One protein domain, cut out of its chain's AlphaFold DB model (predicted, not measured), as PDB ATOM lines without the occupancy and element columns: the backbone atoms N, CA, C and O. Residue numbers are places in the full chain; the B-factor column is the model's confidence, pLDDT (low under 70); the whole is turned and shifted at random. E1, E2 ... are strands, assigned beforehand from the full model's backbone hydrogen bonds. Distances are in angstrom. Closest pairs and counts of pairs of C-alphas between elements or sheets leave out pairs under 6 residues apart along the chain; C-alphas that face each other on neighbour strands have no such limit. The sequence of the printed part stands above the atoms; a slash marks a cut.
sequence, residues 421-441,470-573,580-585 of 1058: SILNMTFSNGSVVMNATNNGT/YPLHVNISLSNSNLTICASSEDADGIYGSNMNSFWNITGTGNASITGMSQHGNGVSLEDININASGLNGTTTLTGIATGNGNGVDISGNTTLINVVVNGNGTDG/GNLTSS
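This is residues 421 to 441, 470 to 573 and 580 to 585 of the 1058 residues of a protein of Escherichia coli (UniProt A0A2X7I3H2). The backbone is wound in stacked turns, a solenoid with three walls of parallel strands. One wall holds the first part of E1 and of E2, the later parts of E3 and E5, then E8 and E10; the second holds the later parts of E1 and E2, then E4, E6 and E9; the short third holds the first parts of E3 and E5, then E7. The long strands E1, E2, E3 and E5 each bend sharply, and E1 and E2 run from the first wall into the second. The printed part has 131 residues with no named helix and ten named strands, E1 to E10 in chain order, in one branched, twisted, parallel sheet; the class is all strand. The whole is compact, with a radius of gyration of the C-alphas of 14.1 A, and rounded, with spans of 38 by 30 by 25 A.

E1 is residues 421 to 438, 24.4 A from first to last C-alpha; C-alpha 421 is at (293.088, 281.041, 363.699), and the strand bends by 131 degrees at residue 429. E2, residues 472 to 489, measures 21.8 A and bends by 136 degrees at residue 480. E3, residues 495 to 509, measures 24.0 A and bends by 126 degrees at residue 498. E4 is residues 512 to 518, 20.2 A long. E5, residues 524 to 537, measures 24.0 A and bends by 111 degrees at residue 527; C-alpha 524 is at (305.194, 288.118, 380.372). E6 is residues 540 to 546, 20.2 A. E7 is residues 553 to 555, 6.7 A, and E8 is residues 559 to 562, 10.1 A. E9 is residues 564 to 570, 19.2 A. E10, residues 582 to 585, measures 9.7 A and ends with C-alpha 585 at (292.297, 302.695, 377.433).

E1, an edge strand, is parallel to E2 at 8 degrees, with N 425 and O 475 2.8 A apart, within hydrogen-bond range. E1 lies on one side of E2; E3, beside residues 472 to 480, and E4, beside residues 482 to 489, lie on the other side. E2 and E3 are parallel, with N 476 and O 505 at 2.8 A, and E2 and E4 are parallel at 6 degrees, with N 485 and O 513 at 2.8 A. E3 and E5 are parallel at 13 degrees, with N 504 and O 530 at 2.8 A. E4 and E6 are parallel at 9 degrees, with N 543 and O 514 at 2.7 A. The closest C-alphas of E4 and E5 are those of Gly 516 and Val 524, 5.1 A apart. On the side of E5 away from E3 lie E7, with N 526 and O 554 at 2.8 A, and E8, with N 531 and O 560 at 2.9 A; both are parallel to E5. E6 and E9 are parallel at 10 degrees, with N 542 and O 565 at 2.8 A. The closest C-alphas of E7 and E9 are those of Val 553 and Gly 568, 4.8 A apart. E8 and E10 are parallel at 10 degrees, with N 561 and O 583 at 2.8 A. E1 and E10 are apart.

The C-alphas of Asn 429 and Asp 572, the two farthest apart, are 40.9 A from each other. Residues 442 to 469 are not printed, and C-alphas 441 and 470 are 29.1 A apart across that cut; residues 574 to 579 are not printed either, with 16.6 A between C-alphas 573 and 580. Of the links that are printed whole, E6 to E7 is short, the others are tight, and none is long. The mean pLDDT of the printed part is 92.9; residue 441 and residues 497 to 500, which belong to E3, are under 70.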
ATOM      1  N   SER A 421     293.707 282.140 362.949       82.69
ATOM      2  CA  SER A 421     293.088 281.041 363.699       82.69
ATOM      3  C   SER A 421     292.317 281.561 364.908       82.69
ATOM      4  O   SER A 421     292.602 282.643 365.421       82.69
ATOM      5  N   ILE A 422     291.332 280.785 365.368       88.62
ATOM      6  CA  ILE A 422     290.510 281.132 366.530       88.62
ATOM      7  C   ILE A 422     290.496 279.960 367.511       88.62
ATOM      8  O   ILE A 422     290.126 278.843 367.146       88.62
ATOM      9  N   LEU A 423     290.847 280.244 368.762       92.94
ATOM     10  CA  LEU A 423     290.635 279.370 369.910       92.94
ATOM     11  C   LEU A 423     289.512 279.965 370.761       92.94
ATOM     12  O   LEU A 423     289.650 281.068 371.284       92.94
ATOM     13  N   ASN A 424     288.413 279.231 370.919       96.38
ATOM     14  CA  ASN A 424     287.318 279.612 371.806       96.38
ATOM     15  C   ASN A 424     287.344 278.724 373.047       96.38
ATOM     16  O   ASN A 424     287.230 277.506 372.935       96.38
ATOM     17  N   MET A 425     287.443 279.331 374.225       98.00
ATOM     18  CA  MET A 425     287.351 278.646 375.510       98.00
ATOM     19  C   MET A 425     286.186 279.225 376.306       98.00
ATOM     20  O   MET A 425     286.162 280.415 376.614       98.00
ATOM     21  N   THR A 426     285.207 278.385 376.627       98.50
ATOM     22  CA  THR A 426     284.038 278.769 377.425       98.50
ATOM     23  C   THR A 426     284.068 278.047 378.761       98.50
ATOM     24  O   THR A 426     284.061 276.818 378.798       98.50
ATOM     25  N   PHE A 427     284.055 278.810 379.849       98.56
ATOM     26  CA  PHE A 427     284.012 278.306 381.218       98.56
ATOM     27  C   PHE A 427     282.694 278.707 381.867       98.56
ATOM     28  O   PHE A 427     282.293 279.869 381.804       98.56
ATOM     29  N   SER A 428     281.983 277.743 382.448       98.00
ATOM     30  CA  SER A 428     280.669 277.973 383.048       98.00
ATOM     31  C   SER A 428     280.542 277.318 384.418       98.00
ATOM     32  O   SER A 428     280.806 276.125 384.564       98.00
ATOM     33  N   ASN A 429     280.026 278.078 385.390       94.62
ATOM     34  CA  ASN A 429     279.619 277.604 386.716       94.62
ATOM     35  C   ASN A 429     280.731 276.868 387.496       94.62
ATOM     36  O   ASN A 429     280.539 275.733 387.933       94.62
ATOM     37  N   GLY A 430     281.889 277.506 387.683       91.75
ATOM     38  CA  GLY A 430     283.005 276.910 388.427       91.75
ATOM     39  C   GLY A 430     284.266 277.772 388.464       91.75
ATOM     40  O   GLY A 430     284.368 278.769 387.746       91.75
ATOM     41  N   SER A 431     285.227 277.386 389.307       96.19
ATOM     42  CA  SER A 431     286.573 277.979 389.330       96.19
ATOM     43  C   SER A 431     287.457 277.351 388.256       96.19
ATOM     44  O   SER A 431     287.392 276.143 388.047       96.19
ATOM     45  N   VAL A 432     288.308 278.149 387.610       98.38
ATOM     46  CA  VAL A 432     289.223 277.697 386.556       98.38
ATOM     47  C   VAL A 432     290.658 278.019 386.952       98.38
ATOM     48  O   VAL A 432     290.987 279.178 387.200       98.38
ATOM     49  N   VAL A 433     291.512 277.000 386.988       98.50
ATOM     50  CA  VAL A 433     292.944 277.127 387.272       98.50
ATOM     51  C   VAL A 433     293.732 276.456 386.151       98.50
ATOM     52  O   VAL A 433     293.526 275.278 385.876       98.50
ATOM     53  N   MET A 434     294.636 277.193 385.510       98.44
ATOM     54  CA  MET A 434     295.575 276.669 384.518       98.44
ATOM     55  C   MET A 434     297.006 276.876 385.002       98.44
ATOM     56  O   MET A 434     297.479 278.005 385.071       98.44
ATOM     57  N   ASN A 435     297.697 275.786 385.308       98.31
ATOM     58  CA  ASN A 435     299.097 275.766 385.696       98.31
ATOM     59  C   ASN A 435     299.930 275.239 384.525       98.31
ATOM     60  O   ASN A 435     299.729 274.112 384.071       98.31
ATOM     61  N   ALA A 436     300.864 276.053 384.050       97.06
ATOM     62  CA  ALA A 436     301.782 275.726 382.972       97.06
ATOM     63  C   ALA A 436     303.216 275.850 383.490       97.06
ATOM     64  O   ALA A 436     303.625 276.931 383.908       97.06
ATOM     65  N   THR A 437     303.989 274.768 383.444       95.38
ATOM     66  CA  THR A 437     305.371 274.755 383.940       95.38
ATOM     67  C   THR A 437     306.329 274.284 382.856       95.38
ATOM     68  O   THR A 437     306.236 273.149 382.386       95.38
ATOM     69  N   ASN A 438     307.274 275.142 382.481       91.00
ATOM     70  CA  ASN A 438     308.428 274.793 381.665       91.00
ATOM     71  C   ASN A 438     309.682 274.693 382.558       91.00
ATOM     72  O   ASN A 438     310.109 275.693 383.131       91.00
ATOM     73  N   ASN A 439     310.278 273.502 382.654       88.25
ATOM     74  CA  ASN A 439     311.418 273.237 383.550       88.25
ATOM     75  C   ASN A 439     312.797 273.593 382.955       88.25
ATOM     76  O   ASN A 439     313.794 273.163 383.516       88.25
ATOM     77  N   GLY A 440     312.875 274.244 381.786       74.31
ATOM     78  CA  GLY A 440     314.138 274.734 381.208       74.31
ATOM     79  C   GLY A 440     315.318 273.751 381.160       74.31
ATOM     80  O   GLY A 440     316.462 274.182 381.198       74.31
ATOM     81  N   THR A 441     315.109 272.429 381.092       66.31
ATOM     82  CA  THR A 441     316.240 271.499 381.250       66.31
ATOM     83  C   THR A 441     317.192 271.611 380.056       66.31
ATOM     84  O   THR A 441     316.855 271.189 378.943       66.31
ATOM     85  N   TYR A 470     300.662 283.791 361.501       72.94
ATOM     86  CA  TYR A 470     299.291 284.255 361.298       72.94
ATOM     87  C   TYR A 470     298.698 284.658 362.653       72.94
ATOM     88  O   TYR A 470     299.043 284.041 363.660       72.94
ATOM     89  N   PRO A 471     297.778 285.637 362.708       78.56
ATOM     90  CA  PRO A 471     297.154 286.022 363.969       78.56
ATOM     91  C   PRO A 471     296.416 284.834 364.602       78.56
ATOM     92  O   PRO A 471     295.665 284.133 363.917       78.56
ATOM     93  N   LEU A 472     296.582 284.633 365.910       83.12
ATOM     94  CA  LEU A 472     295.779 283.693 366.692       83.12
ATOM     95  C   LEU A 472     294.899 284.487 367.655       83.12
ATOM     96  O   LEU A 472     295.385 285.128 368.586       83.12
ATOM     97  N   HIS A 473     293.588 284.438 367.443       89.06
ATOM     98  CA  HIS A 473     292.629 285.066 368.344       89.06
ATOM     99  C   HIS A 473     292.201 284.067 369.419       89.06
ATOM    100  O   HIS A 473     291.633 283.018 369.115       89.06
ATOM    101  N   VAL A 474     292.463 284.404 370.678       92.81
ATOM    102  CA  VAL A 474     292.052 283.624 371.847       92.81
ATOM    103  C   VAL A 474     290.842 284.310 372.465       92.81
ATOM    104  O   VAL A 474     290.935 285.427 372.969       92.81
ATOM    105  N   ASN A 475     289.690 283.649 372.424       96.00
ATOM    106  CA  ASN A 475     288.460 284.140 373.031       96.00
ATOM    107  C   ASN A 475     288.160 283.327 374.287       96.00
ATOM    108  O   ASN A 475     287.931 282.119 374.218       96.00
ATOM    109  N   ILE A 476     288.127 284.004 375.429       97.81
ATOM    110  CA  ILE A 476     287.801 283.437 376.732       97.81
ATOM    111  C   ILE A 476     286.443 283.993 377.161       97.81
ATOM    112  O   ILE A 476     286.272 285.200 377.345       97.81
ATOM    113  N   SER A 477     285.467 283.106 377.316       98.25
ATOM    114  CA  SER A 477     284.122 283.435 377.787       98.25
ATOM    115  C   SER A 477     283.907 282.857 379.180       98.25
ATOM    116  O   SER A 477     283.997 281.642 379.373       98.25
ATOM    117  N   LEU A 478     283.641 283.728 380.151       98.38
ATOM    118  CA  LEU A 478     283.386 283.372 381.545       98.38
ATOM    119  C   LEU A 478     281.890 283.519 381.849       98.38
ATOM    120  O   LEU A 478     281.307 284.582 381.663       98.38
ATOM    121  N   SER A 479     281.243 282.467 382.337       97.38
ATOM    122  CA  SER A 479     279.836 282.495 382.749       97.38
ATOM    123  C   SER A 479     279.733 282.069 384.209       97.38
ATOM    124  O   SER A 479     279.686 280.877 384.516       97.38
ATOM    125  N   ASN A 480     279.741 283.051 385.115       95.69
ATOM    126  CA  ASN A 480     279.859 282.848 386.560       95.69
ATOM    127  C   ASN A 480     281.112 282.031 386.934       95.69
ATOM    128  O   ASN A 480     281.029 281.054 387.683       95.69
ATOM    129  N   SER A 481     282.268 282.421 386.387       97.19
ATOM    130  CA  SER A 481     283.536 281.703 386.554       97.19
ATOM    131  C   SER A 481     284.707 282.653 386.763       97.19
ATOM    132  O   SER A 481     284.810 283.664 386.079       97.19
ATOM    133  N   ASN A 482     285.621 282.301 387.669       97.00
ATOM    134  CA  ASN A 482     286.896 283.002 387.831       97.00
ATOM    135  C   ASN A 482     288.015 282.186 387.182       97.00
ATOM    136  O   ASN A 482     288.103 280.981 387.414       97.00
ATOM    137  N   LEU A 483     288.867 282.849 386.404       98.25
ATOM    138  CA  LEU A 483     290.013 282.264 385.719       98.25
ATOM    139  C   LEU A 483     291.316 282.685 386.395       98.25
ATOM    140  O   LEU A 483     291.576 283.872 386.562       98.25
ATOM    141  N   THR A 484     292.151 281.707 386.732       98.44
ATOM    142  CA  THR A 484     293.534 281.903 387.175       98.44
ATOM    143  C   THR A 484     294.470 281.141 386.245       98.44
ATOM    144  O   THR A 484     294.333 279.929 386.099       98.44
ATOM    145  N   ILE A 485     295.416 281.835 385.619       98.25
ATOM    146  CA  ILE A 485     296.492 281.249 384.815       98.25
ATOM    147  C   ILE A 485     297.817 281.520 385.530       98.25
ATOM    148  O   ILE A 485     298.123 282.671 385.825       98.25
ATOM    149  N   CYS A 486     298.601 280.475 385.768       97.94
ATOM    150  CA  CYS A 486     299.936 280.532 386.354       97.94
ATOM    151  C   CYS A 486     300.919 279.843 385.405       97.94
ATOM    152  O   CYS A 486     300.900 278.621 385.267       97.94
ATOM    153  N   ALA A 487     301.773 280.622 384.750       97.12
ATOM    154  CA  ALA A 487     302.749 280.148 383.781       97.12
ATOM    155  C   ALA A 487     304.167 280.399 384.304       97.12
ATOM    156  O   ALA A 487     304.530 281.542 384.548       97.12
ATOM    157  N   SER A 488     304.960 279.348 384.495       95.62
ATOM    158  CA  SER A 488     306.308 279.428 385.063       95.62
ATOM    159  C   SER A 488     307.326 278.806 384.122       95.62
ATOM    160  O   SER A 488     307.198 277.630 383.786       95.62
ATOM    161  N   SER A 489     308.355 279.556 383.738       92.19
ATOM    162  CA  SER A 489     309.501 279.045 382.982       92.19
ATOM    163  C   SER A 489     310.809 279.305 383.729       92.19
ATOM    164  O   SER A 489     310.922 280.262 384.488       92.19
ATOM    165  N   GLU A 490     311.797 278.432 383.558       88.62
ATOM    166  CA  GLU A 490     313.147 278.664 384.081       88.62
ATOM    167  C   GLU A 490     313.958 279.558 383.128       88.62
ATOM    168  O   GLU A 490     314.372 280.649 383.515       88.62
ATOM    169  N   ASP A 491     314.099 279.148 381.862       83.00
ATOM    170  CA  ASP A 491     315.022 279.774 380.899       83.00
ATOM    171  C   ASP A 491     314.367 280.654 379.820       83.00
ATOM    172  O   ASP A 491     315.065 281.396 379.130       83.00
ATOM    173  N   ALA A 492     313.048 280.572 379.633       87.19
ATOM    174  CA  ALA A 492     312.298 281.360 378.649       87.19
ATOM    175  C   ALA A 492     311.287 282.278 379.344       87.19
ATOM    176  O   ALA A 492     311.183 282.281 380.569       87.19
ATOM    177  N   ASP A 493     310.509 283.049 378.584       91.19
ATOM    178  CA  ASP A 493     309.462 283.873 379.193       91.19
ATOM    179  C   ASP A 493     308.389 282.992 379.858       91.19
ATOM    180  O   ASP A 493     308.108 281.887 379.389       91.19
ATOM    181  N   GLY A 494     307.740 283.457 380.925       93.12
ATOM    182  CA  GLY A 494     306.613 282.724 381.514       93.12
ATOM    183  C   GLY A 494     305.469 282.583 380.505       93.12
ATOM    184  O   GLY A 494     304.983 281.482 380.231       93.12
ATOM    185  N   ILE A 495     305.097 283.704 379.888       92.75
ATOM    186  CA  ILE A 495     304.131 283.782 378.789       92.75
ATOM    187  C   ILE A 495     304.769 284.554 377.640       92.75
ATOM    188  O   ILE A 495     305.243 285.668 377.843       92.75
ATOM    189  N   TYR A 496     304.712 283.990 376.439       87.44
ATOM    190  CA  TYR A 496     305.145 284.653 375.212       87.44
ATOM    191  C   TYR A 496     304.078 284.491 374.144       87.44
ATOM    192  O   TYR A 496     303.568 283.392 373.916       87.44
ATOM    193  N   GLY A 497     303.757 285.567 373.441       69.94
ATOM    194  CA  GLY A 497     303.015 285.450 372.196       69.94
ATOM    195  C   GLY A 497     303.670 286.290 371.125       69.94
ATOM    196  O   GLY A 497     303.967 287.457 371.334       69.94
ATOM    197  N   SER A 498     303.870 285.653 369.983       63.28
ATOM    198  CA  SER A 498     304.518 286.216 368.807       63.28
ATOM    199  C   SER A 498     303.611 285.988 367.622       63.28
ATOM    200  O   SER A 498     303.704 284.960 366.947       63.28
ATOM    201  N   ASN A 499     302.668 286.894 367.410       62.91
ATOM    202  CA  ASN A 499     301.807 286.832 366.242       62.91
ATOM    203  C   ASN A 499     301.289 288.226 365.918       62.91
ATOM    204  O   ASN A 499     300.568 288.807 366.727       62.91
ATOM    205  N   MET A 500     301.588 288.703 364.706       68.12
ATOM    206  CA  MET A 500     301.171 290.020 364.217       68.12
ATOM    207  C   MET A 500     299.662 290.235 364.440       68.12
ATOM    208  O   MET A 500     298.837 289.622 363.760       68.12
ATOM    209  N   ASN A 501     299.307 291.138 365.358       74.75
ATOM    210  CA  ASN A 501     297.940 291.574 365.669       74.75
ATOM    211  C   ASN A 501     297.016 290.486 366.249       74.75
ATOM    212  O   ASN A 501     295.851 290.362 365.851       74.75
ATOM    213  N   SER A 502     297.508 289.694 367.202       83.38
ATOM    214  CA  SER A 502     296.661 288.734 367.926       83.38
ATOM    215  C   SER A 502     295.776 289.424 368.960       83.38
ATOM    216  O   SER A 502     296.099 290.500 369.460       83.38
ATOM    217  N   PHE A 503     294.638 288.803 369.277       88.06
ATOM    218  CA  PHE A 503     293.690 289.338 370.257       88.06
ATOM    219  C   PHE A 503     293.376 288.290 371.307       88.06
ATOM    220  O   PHE A 503     292.995 287.171 370.965       88.06
ATOM    221  N   TRP A 504     293.507 288.671 372.569       93.50
ATOM    222  CA  TRP A 504     292.993 287.935 373.711       93.50
ATOM    223  C   TRP A 504     291.745 288.664 374.201       93.50
ATOM    224  O   TRP A 504     291.827 289.697 374.867       93.50
ATOM    225  N   ASN A 505     290.580 288.155 373.808       96.44
ATOM    226  CA  ASN A 505     289.292 288.721 374.190       96.44
ATOM    227  C   ASN A 505     288.767 287.981 375.417       96.44
ATOM    228  O   ASN A 505     288.532 286.775 375.350       96.44
ATOM    229  N   ILE A 506     288.551 288.697 376.518       97.81
ATOM    230  CA  ILE A 506     288.025 288.136 377.764       97.81
ATOM    231  C   ILE A 506     286.659 288.766 378.022       97.81
ATOM    232  O   ILE A 506     286.524 289.988 378.081       97.81
ATOM    233  N   THR A 507     285.621 287.938 378.118       98.31
ATOM    234  CA  THR A 507     284.224 288.396 378.148       98.31
ATOM    235  C   THR A 507     283.380 287.628 379.160       98.31
ATOM    236  O   THR A 507     283.756 286.543 379.602       98.31
ATOM    237  N   GLY A 508     282.216 288.180 379.509       98.00
ATOM    238  CA  GLY A 508     281.215 287.517 380.339       98.00
ATOM    239  C   GLY A 508     281.203 288.014 381.785       98.00
ATOM    240  O   GLY A 508     281.173 289.217 382.018       98.00
ATOM    241  N   THR A 509     281.155 287.111 382.763       97.25
ATOM    242  CA  THR A 509     280.980 287.413 384.195       97.25
ATOM    243  C   THR A 509     281.977 286.633 385.053       97.25
ATOM    244  O   THR A 509     282.021 285.402 384.994       97.25
ATOM    245  N   GLY A 510     282.744 287.360 385.873       96.31
ATOM    246  CA  GLY A 510     283.800 286.826 386.739       96.31
ATOM    247  C   GLY A 510     285.133 287.553 386.559       96.31
ATOM    248  O   GLY A 510     285.215 288.525 385.815       96.31
ATOM    249  N   ASN A 511     286.177 287.101 387.252       96.62
ATOM    250  CA  ASN A 511     287.505 287.723 387.223       96.62
ATOM    251  C   ASN A 511     288.520 286.853 386.473       96.62
ATOM    252  O   ASN A 511     288.458 285.626 386.551       96.62
ATOM    253  N   ALA A 512     289.486 287.482 385.806       98.00
ATOM    254  CA  ALA A 512     290.614 286.822 385.159       98.00
ATOM    255  C   ALA A 512     291.942 287.316 385.758       98.00
ATOM    256  O   ALA A 512     292.223 288.511 385.763       98.00
ATOM    257  N   SER A 513     292.766 286.393 386.248       98.25
ATOM    258  CA  SER A 513     294.122 286.646 386.738       98.25
ATOM    259  C   SER A 513     295.104 285.830 385.907       98.25
ATOM    260  O   SER A 513     295.020 284.605 385.889       98.25
ATOM    261  N   ILE A 514     296.024 286.496 385.216       97.88
ATOM    262  CA  ILE A 514     297.010 285.873 384.332       97.88
ATOM    263  C   ILE A 514     298.394 286.216 384.865       97.88
ATOM    264  O   ILE A 514     298.767 287.382 384.858       97.88
ATOM    265  N   THR A 515     299.148 285.218 385.313       98.38
ATOM    266  CA  THR A 515     300.475 285.401 385.902       98.38
ATOM    267  C   THR A 515     301.522 284.637 385.103       98.38
ATOM    268  O   THR A 515     301.439 283.413 384.993       98.38
ATOM    269  N   GLY A 516     302.513 285.349 384.573       97.81
ATOM    270  CA  GLY A 516     303.716 284.786 383.971       97.81
ATOM    271  C   GLY A 516     304.933 284.997 384.870       97.81
ATOM    272  O   GLY A 516     305.133 286.087 385.403       97.81
ATOM    273  N   MET A 517     305.730 283.952 385.068       97.12
ATOM    274  CA  MET A 517     306.920 283.947 385.913       97.12
ATOM    275  C   MET A 517     308.109 283.384 385.139       97.12
ATOM    276  O   MET A 517     307.977 282.348 384.483       97.12
ATOM    277  N   SER A 518     309.265 284.032 385.250       94.50
ATOM    278  CA  SER A 518     310.513 283.527 384.686       94.50
ATOM    279  C   SER A 518     311.721 283.788 385.582       94.50
ATOM    280  O   SER A 518     311.767 284.789 386.301       94.50
ATOM    281  N   GLN A 519     312.702 282.880 385.552       88.81
ATOM    282  CA  GLN A 519     313.973 283.075 386.254       88.81
ATOM    283  C   GLN A 519     314.990 283.832 385.397       88.81
ATOM    284  O   GLN A 519     315.600 284.783 385.889       88.81
ATOM    285  N   HIS A 520     315.144 283.456 384.124       86.62
ATOM    286  CA  HIS A 520     316.135 284.048 383.215       86.62
ATOM    287  C   HIS A 520     315.536 284.846 382.040       86.62
ATOM    288  O   HIS A 520     316.269 285.595 381.396       86.62
ATOM    289  N   GLY A 521     314.235 284.713 381.769       90.75
ATOM    290  CA  GLY A 521     313.484 285.475 380.763       90.75
ATOM    291  C   GLY A 521     312.509 286.480 381.384       90.75
ATOM    292  O   GLY A 521     312.577 286.781 382.577       90.75
ATOM    293  N   ASN A 522     311.584 287.002 380.580       94.31
ATOM    294  CA  ASN A 522     310.534 287.905 381.045       94.31
ATOM    295  C   ASN A 522     309.412 287.136 381.757       94.31
ATOM    296  O   ASN A 522     309.095 285.998 381.410       94.31
ATOM    297  N   GLY A 523     308.725 287.758 382.714       96.25
ATOM    298  CA  GLY A 523     307.512 287.160 383.280       96.25
ATOM    299  C   GLY A 523     306.435 286.983 382.206       96.25
ATOM    300  O   GLY A 523     305.956 285.873 381.957       96.25
ATOM    301  N   VAL A 524     306.101 288.079 381.527       96.06
ATOM    302  CA  VAL A 524     305.194 288.118 380.372       96.06
ATOM    303  C   VAL A 524     305.820 288.955 379.264       96.06
ATOM    304  O   VAL A 524     306.283 290.057 379.531       96.06
ATOM    305  N   SER A 525     305.763 288.476 378.025       93.69
ATOM    306  CA  SER A 525     306.155 289.232 376.835       93.69
ATOM    307  C   SER A 525     304.982 289.365 375.860       93.69
ATOM    308  O   SER A 525     304.345 288.375 375.480       93.69
ATOM    309  N   LEU A 526     304.670 290.610 375.496       91.19
ATOM    310  CA  LEU A 526     303.602 291.003 374.582       91.19
ATOM    311  C   LEU A 526     304.210 291.565 373.286       91.19
ATOM    312  O   LEU A 526     304.430 292.770 373.145       91.19
ATOM    313  N   GLU A 527     304.444 290.683 372.315       88.44
ATOM    314  CA  GLU A 527     304.905 291.035 370.968       88.44
ATOM    315  C   GLU A 527     303.698 291.030 370.006       88.44
ATOM    316  O   GLU A 527     303.291 289.994 369.474       88.44
ATOM    317  N   ASP A 528     303.059 292.197 369.840       83.75
ATOM    318  CA  ASP A 528     301.847 292.416 369.021       83.75
ATOM    319  C   ASP A 528     300.573 291.682 369.510       83.75
ATOM    320  O   ASP A 528     299.661 291.366 368.730       83.75
ATOM    321  N   ILE A 529     300.475 291.422 370.819       87.38
ATOM    322  CA  ILE A 529     299.259 290.894 371.453       87.38
ATOM    323  C   ILE A 529     298.423 292.047 372.003       87.38
ATOM    324  O   ILE A 529     298.892 292.833 372.824       87.38
ATOM    325  N   ASN A 530     297.154 292.098 371.605       92.44
ATOM    326  CA  ASN A 530     296.149 292.991 372.170       92.44
ATOM    327  C   ASN A 530     295.289 292.240 373.191       92.44
ATOM    328  O   ASN A 530     294.813 291.140 372.902       92.44
ATOM    329  N   ILE A 531     295.027 292.841 374.351       94.94
ATOM    330  CA  ILE A 531     294.148 292.266 375.377       94.94
ATOM    331  C   ILE A 531     292.924 293.163 375.536       94.94
ATOM    332  O   ILE A 531     293.025 294.336 375.901       94.94
ATOM    333  N   ASN A 532     291.750 292.593 375.275       96.75
ATOM    334  CA  ASN A 532     290.480 293.296 375.358       96.75
ATOM    335  C   ASN A 532     289.559 292.628 376.381       96.75
ATOM    336  O   ASN A 532     288.980 291.571 376.118       96.75
ATOM    337  N   ALA A 533     289.386 293.284 377.527       97.69
ATOM    338  CA  ALA A 533     288.476 292.870 378.591       97.69
ATOM    339  C   ALA A 533     287.234 293.775 378.702       97.69
ATOM    340  O   ALA A 533     286.527 293.750 379.707       97.69
ATOM    341  N   SER A 534     286.928 294.579 377.675       96.62
ATOM    342  CA  SER A 534     285.760 295.480 377.691       96.62
ATOM    343  C   SER A 534     284.415 294.756 377.818       96.62
ATOM    344  O   SER A 534     283.451 295.336 378.311       96.62
ATOM    345  N   GLY A 535     284.349 293.488 377.400       96.69
ATOM    346  CA  GLY A 535     283.160 292.643 377.522       96.69
ATOM    347  C   GLY A 535     283.069 291.852 378.829       96.69
ATOM    348  O   GLY A 535     282.159 291.031 378.954       96.69
ATOM    349  N   LEU A 536     284.007 292.028 379.766       97.69
ATOM    350  CA  LEU A 536     284.015 291.333 381.052       97.69
ATOM    351  C   LEU A 536     283.361 292.193 382.139       97.69
ATOM    352  O   LEU A 536     283.804 293.300 382.433       97.69
ATOM    353  N   ASN A 537     282.337 291.651 382.791       96.94
ATOM    354  CA  ASN A 537     281.830 292.166 384.055       96.94
ATOM    355  C   ASN A 537     282.627 291.540 385.212       96.94
ATOM    356  O   ASN A 537     282.254 290.493 385.753       96.94
ATOM    357  N   GLY A 538     283.753 292.176 385.525       95.94
ATOM    358  CA  GLY A 538     284.730 291.783 386.536       95.94
ATOM    359  C   GLY A 538     286.076 292.446 386.252       95.94
ATOM    360  O   GLY A 538     286.135 293.445 385.536       95.94
ATOM    361  N   THR A 539     287.160 291.913 386.809       96.56
ATOM    362  CA  THR A 539     288.513 292.468 386.634       96.56
ATOM    363  C   THR A 539     289.413 291.531 385.840       96.56
ATOM    364  O   THR A 539     289.407 290.325 386.092       96.56
ATOM    365  N   THR A 540     290.252 292.089 384.965       98.06
ATOM    366  CA  THR A 540     291.356 291.368 384.315       98.06
ATOM    367  C   THR A 540     292.684 291.903 384.832       98.06
ATOM    368  O   THR A 540     292.963 293.090 384.682       98.06
ATOM    369  N   THR A 541     293.500 291.035 385.431       98.25
ATOM    370  CA  THR A 541     294.856 291.367 385.892       98.25
ATOM    371  C   THR A 541     295.886 290.550 385.122       98.25
ATOM    372  O   THR A 541     295.756 289.329 385.028       98.25
ATOM    373  N   LEU A 542     296.917 291.214 384.603       98.19
ATOM    374  CA  LEU A 542     298.089 290.612 383.979       98.19
ATOM    375  C   LEU A 542     299.305 290.873 384.868       98.19
ATOM    376  O   LEU A 542     299.710 292.017 385.038       98.19
ATOM    377  N   THR A 543     299.884 289.825 385.438       98.56
ATOM    378  CA  THR A 543     301.052 289.917 386.314       98.56
ATOM    379  C   THR A 543     302.251 289.250 385.662       98.56
ATOM    380  O   THR A 543     302.172 288.098 385.246       98.56
ATOM    381  N   GLY A 544     303.367 289.958 385.594       98.19
ATOM    382  CA  GLY A 544     304.634 289.419 385.127       98.19
ATOM    383  C   GLY A 544     305.684 289.485 386.228       98.19
ATOM    384  O   GLY A 544     305.810 290.513 386.889       98.19
ATOM    385  N   ILE A 545     306.399 288.390 386.473       98.00
ATOM    386  CA  ILE A 545     307.427 288.287 387.514       98.00
ATOM    387  C   ILE A 545     308.710 287.742 386.888       98.00
ATOM    388  O   ILE A 545     308.714 286.622 386.385       98.00
ATOM    389  N   ALA A 546     309.798 288.501 386.955       96.12
ATOM    390  CA  ALA A 546     311.122 288.055 386.539       96.12
ATOM    391  C   ALA A 546     312.093 288.125 387.719       96.12
ATOM    392  O   ALA A 546     312.318 289.198 388.279       96.12
ATOM    393  N   THR A 547     312.659 286.982 388.121       92.00
ATOM    394  CA  THR A 547     313.540 286.928 389.302       92.00
ATOM    395  C   THR A 547     315.010 287.221 388.994       92.00
ATOM    396  O   THR A 547     315.765 287.457 389.934       92.00
ATOM    397  N   GLY A 548     315.411 287.209 387.720       87.44
ATOM    398  CA  GLY A 548     316.754 287.559 387.244       87.44
ATOM    399  C   GLY A 548     316.786 288.872 386.450       87.44
ATOM    400  O   GLY A 548     316.226 289.882 386.877       87.44
ATOM    401  N   ASN A 549     317.444 288.841 385.284       88.38
ATOM    402  CA  ASN A 549     317.666 290.014 384.422       88.38
ATOM    403  C   ASN A 549     316.497 290.343 383.477       88.38
ATOM    404  O   ASN A 549     316.534 291.375 382.812       88.38
ATOM    405  N   GLY A 550     315.507 289.456 383.348       92.38
ATOM    406  CA  GLY A 550     314.343 289.710 382.501       92.38
ATOM    407  C   GLY A 550     313.409 290.766 383.092       92.38
ATOM    408  O   GLY A 550     313.492 291.101 384.275       92.38
ATOM    409  N   ASN A 551     312.500 291.279 382.267       95.88
ATOM    410  CA  ASN A 551     311.486 292.231 382.706       95.88
ATOM    411  C   ASN A 551     310.292 291.500 383.324       95.88
ATOM    412  O   ASN A 551     309.939 290.397 382.897       95.88
ATOM    413  N   GLY A 552     309.608 292.125 384.282       97.44
ATOM    414  CA  GLY A 552     308.334 291.604 384.774       97.44
ATOM    415  C   GLY A 552     307.344 291.441 383.619       97.44
ATOM    416  O   GLY A 552     306.955 290.321 383.285       97.44
ATOM    417  N   VAL A 553     306.994 292.553 382.967       97.88
ATOM    418  CA  VAL A 553     306.220 292.574 381.714       97.88
ATOM    419  C   VAL A 553     307.003 293.323 380.636       97.88
ATOM    420  O   VAL A 553     307.413 294.457 380.856       97.88
ATOM    421  N   ASP A 554     307.178 292.720 379.466       96.69
ATOM    422  CA  ASP A 554     307.796 293.341 378.293       96.69
ATOM    423  C   ASP A 554     306.746 293.592 377.202       96.69
ATOM    424  O   ASP A 554     306.025 292.682 376.796       96.69
ATOM    425  N   ILE A 555     306.640 294.835 376.739       95.12
ATOM    426  CA  ILE A 555     305.764 295.276 375.651       95.12
ATOM    427  C   ILE A 555     306.672 295.750 374.518       95.12
ATOM    428  O   ILE A 555     307.112 296.902 374.487       95.12
ATOM    429  N   SER A 556     306.982 294.836 373.600       90.25
ATOM    430  CA  SER A 556     307.941 295.054 372.509       90.25
ATOM    431  C   SER A 556     307.283 295.281 371.144       90.25
ATOM    432  O   SER A 556     307.896 295.882 370.263       90.25
ATOM    433  N   GLY A 557     306.019 294.872 370.978       86.31
ATOM    434  CA  GLY A 557     305.220 295.130 369.774       86.31
ATOM    435  C   GLY A 557     304.190 296.256 369.933       86.31
ATOM    436  O   GLY A 557     304.228 297.051 370.870       86.31
ATOM    437  N   ASN A 558     303.239 296.328 369.002       89.56
ATOM    438  CA  ASN A 558     302.072 297.201 369.093       89.56
ATOM    439  C   ASN A 558     300.986 296.520 369.929       89.56
ATOM    440  O   ASN A 558     300.325 295.583 369.473       89.56
ATOM    441  N   THR A 559     300.771 297.016 371.140       93.50
ATOM    442  CA  THR A 559     299.855 296.417 372.107       93.50
ATOM    443  C   THR A 559     298.772 297.402 372.519       93.50
ATOM    444  O   THR A 559     299.030 298.532 372.928       93.50
ATOM    445  N   THR A 560     297.528 296.938 372.455       95.31
ATOM    446  CA  THR A 560     296.353 297.624 372.995       95.31
ATOM    447  C   THR A 560     295.858 296.897 374.238       95.31
ATOM    448  O   THR A 560     295.618 295.687 374.195       95.31
ATOM    449  N   LEU A 561     295.651 297.639 375.325       96.50
ATOM    450  CA  LEU A 561     295.091 297.153 376.584       96.50
ATOM    451  C   LEU A 561     293.777 297.879 376.891       96.50
ATOM    452  O   LEU A 561     293.753 299.102 377.050       96.50
ATOM    453  N   ILE A 562     292.679 297.129 377.013       97.44
ATOM    454  CA  ILE A 562     291.349 297.682 377.320       97.44
ATOM    455  C   ILE A 562     290.787 297.018 378.579       97.44
ATOM    456  O   ILE A 562     290.464 295.829 378.548       97.44
ATOM    457  N   ASN A 563     290.623 297.798 379.654       96.75
ATOM    458  CA  ASN A 563     290.201 297.343 380.986       96.75
ATOM    459  C   ASN A 563     291.113 296.251 381.588       96.75
ATOM    460  O   ASN A 563     290.625 295.242 382.105       96.75
ATOM    461  N   VAL A 564     292.435 296.446 381.516       97.69
ATOM    462  CA  VAL A 564     293.440 295.501 382.035       97.69
ATOM    463  C   VAL A 564     294.334 296.173 383.074       97.69
ATOM    464  O   VAL A 564     294.948 297.200 382.799       97.69
ATOM    465  N   VAL A 565     294.460 295.560 384.249       98.19
ATOM    466  CA  VAL A 565     295.435 295.952 385.275       98.19
ATOM    467  C   VAL A 565     296.729 295.174 385.037       98.19
ATOM    468  O   VAL A 565     296.742 293.954 385.185       98.19
ATOM    469  N   VAL A 566     297.810 295.850 384.657       98.44
ATOM    470  CA  VAL A 566     299.132 295.244 384.433       98.44
ATOM    471  C   VAL A 566     300.031 295.479 385.642       98.44
ATOM    472  O   VAL A 566     300.209 296.622 386.051       98.44
ATOM    473  N   ASN A 567     300.630 294.411 386.167       98.38
ATOM    474  CA  ASN A 567     301.563 294.428 387.292       98.38
ATOM    475  C   ASN A 567     302.859 293.695 386.917       98.38
ATOM    476  O   ASN A 567     302.922 292.467 386.954       98.38
ATOM    477  N   GLY A 568     303.902 294.431 386.564       98.25
ATOM    478  CA  GLY A 568     305.219 293.873 386.278       98.25
ATOM    479  C   GLY A 568     306.167 293.994 387.469       98.25
ATOM    480  O   GLY A 568     306.277 295.057 388.067       98.25
ATOM    481  N   ASN A 569     306.844 292.908 387.830       97.62
ATOM    482  CA  ASN A 569     307.827 292.862 388.908       97.62
ATOM    483  C   ASN A 569     309.149 292.302 388.369       97.62
ATOM    484  O   ASN A 569     309.205 291.129 387.997       97.62
ATOM    485  N   GLY A 570     310.189 293.130 388.326       95.50
ATOM    486  CA  GLY A 570     311.544 292.747 387.931       95.50
ATOM    487  C   GLY A 570     312.507 292.837 389.113       95.50
ATOM    488  O   GLY A 570     312.406 293.746 389.938       95.50
ATOM    489  N   THR A 571     313.443 291.895 389.228       91.19
ATOM    490  CA  THR A 571     314.545 292.044 390.190       91.19
ATOM    491  C   THR A 571     315.597 292.993 389.621       91.19
ATOM    492  O   THR A 571     315.721 294.117 390.102       91.19
ATOM    493  N   ASP A 572     316.328 292.563 388.587       88.81
ATOM    494  CA  ASP A 572     317.388 293.360 387.955       88.81
ATOM    495  C   ASP A 572     316.956 293.968 386.612       88.81
ATOM    496  O   ASP A 572     317.487 295.007 386.220       88.81
ATOM    497  N   GLY A 573     315.980 293.356 385.933       92.56
ATOM    498  CA  GLY A 573     315.287 293.955 384.791       92.56
ATOM    499  C   GLY A 573     314.178 294.923 385.214       92.56
ATOM    500  O   GLY A 573     313.885 295.086 386.404       92.56
ATOM    501  N   GLY A 580     307.878 298.834 372.404       93.19
ATOM    502  CA  GLY A 580     306.903 298.997 371.327       93.19
ATOM    503  C   GLY A 580     305.867 300.096 371.598       93.19
ATOM    504  O   GLY A 580     306.030 300.930 372.486       93.19
ATOM    505  N   ASN A 581     304.775 300.111 370.827       93.94
ATOM    506  CA  ASN A 581     303.700 301.092 371.011       93.94
ATOM    507  C   ASN A 581     302.624 300.552 371.956       93.94
ATOM    508  O   ASN A 581     302.067 299.482 371.709       93.94
ATOM    509  N   LEU A 582     302.263 301.329 372.976       96.75
ATOM    510  CA  LEU A 582     301.201 300.996 373.918       96.75
ATOM    511  C   LEU A 582     300.003 301.934 373.751       96.75
ATOM    512  O   LEU A 582     300.114 303.145 373.916       96.75
ATOM    513  N   THR A 583     298.826 301.363 373.501       97.06
ATOM    514  CA  THR A 583     297.541 302.057 373.668       97.06
ATOM    515  C   THR A 583     296.831 301.505 374.899       97.06
ATOM    516  O   THR A 583     296.373 300.361 374.892       97.06
ATOM    517  N   SER A 584     296.722 302.305 375.956       96.19
ATOM    518  CA  SER A 584     296.052 301.929 377.204       96.19
ATOM    519  C   SER A 584     294.758 302.728 377.353       96.19
ATOM    520  O   SER A 584     294.771 303.955 377.350       96.19
ATOM    521  N   SER A 585     293.615 302.044 377.429       94.88
ATOM    522  CA  SER A 585     292.297 302.695 377.433       94.88
ATOM    523  C   SER A 585     291.290 302.022 378.368       94.88
ATOM    524  O   SER A 585     291.500 300.907 378.853       94.88
TER     525      SER A 585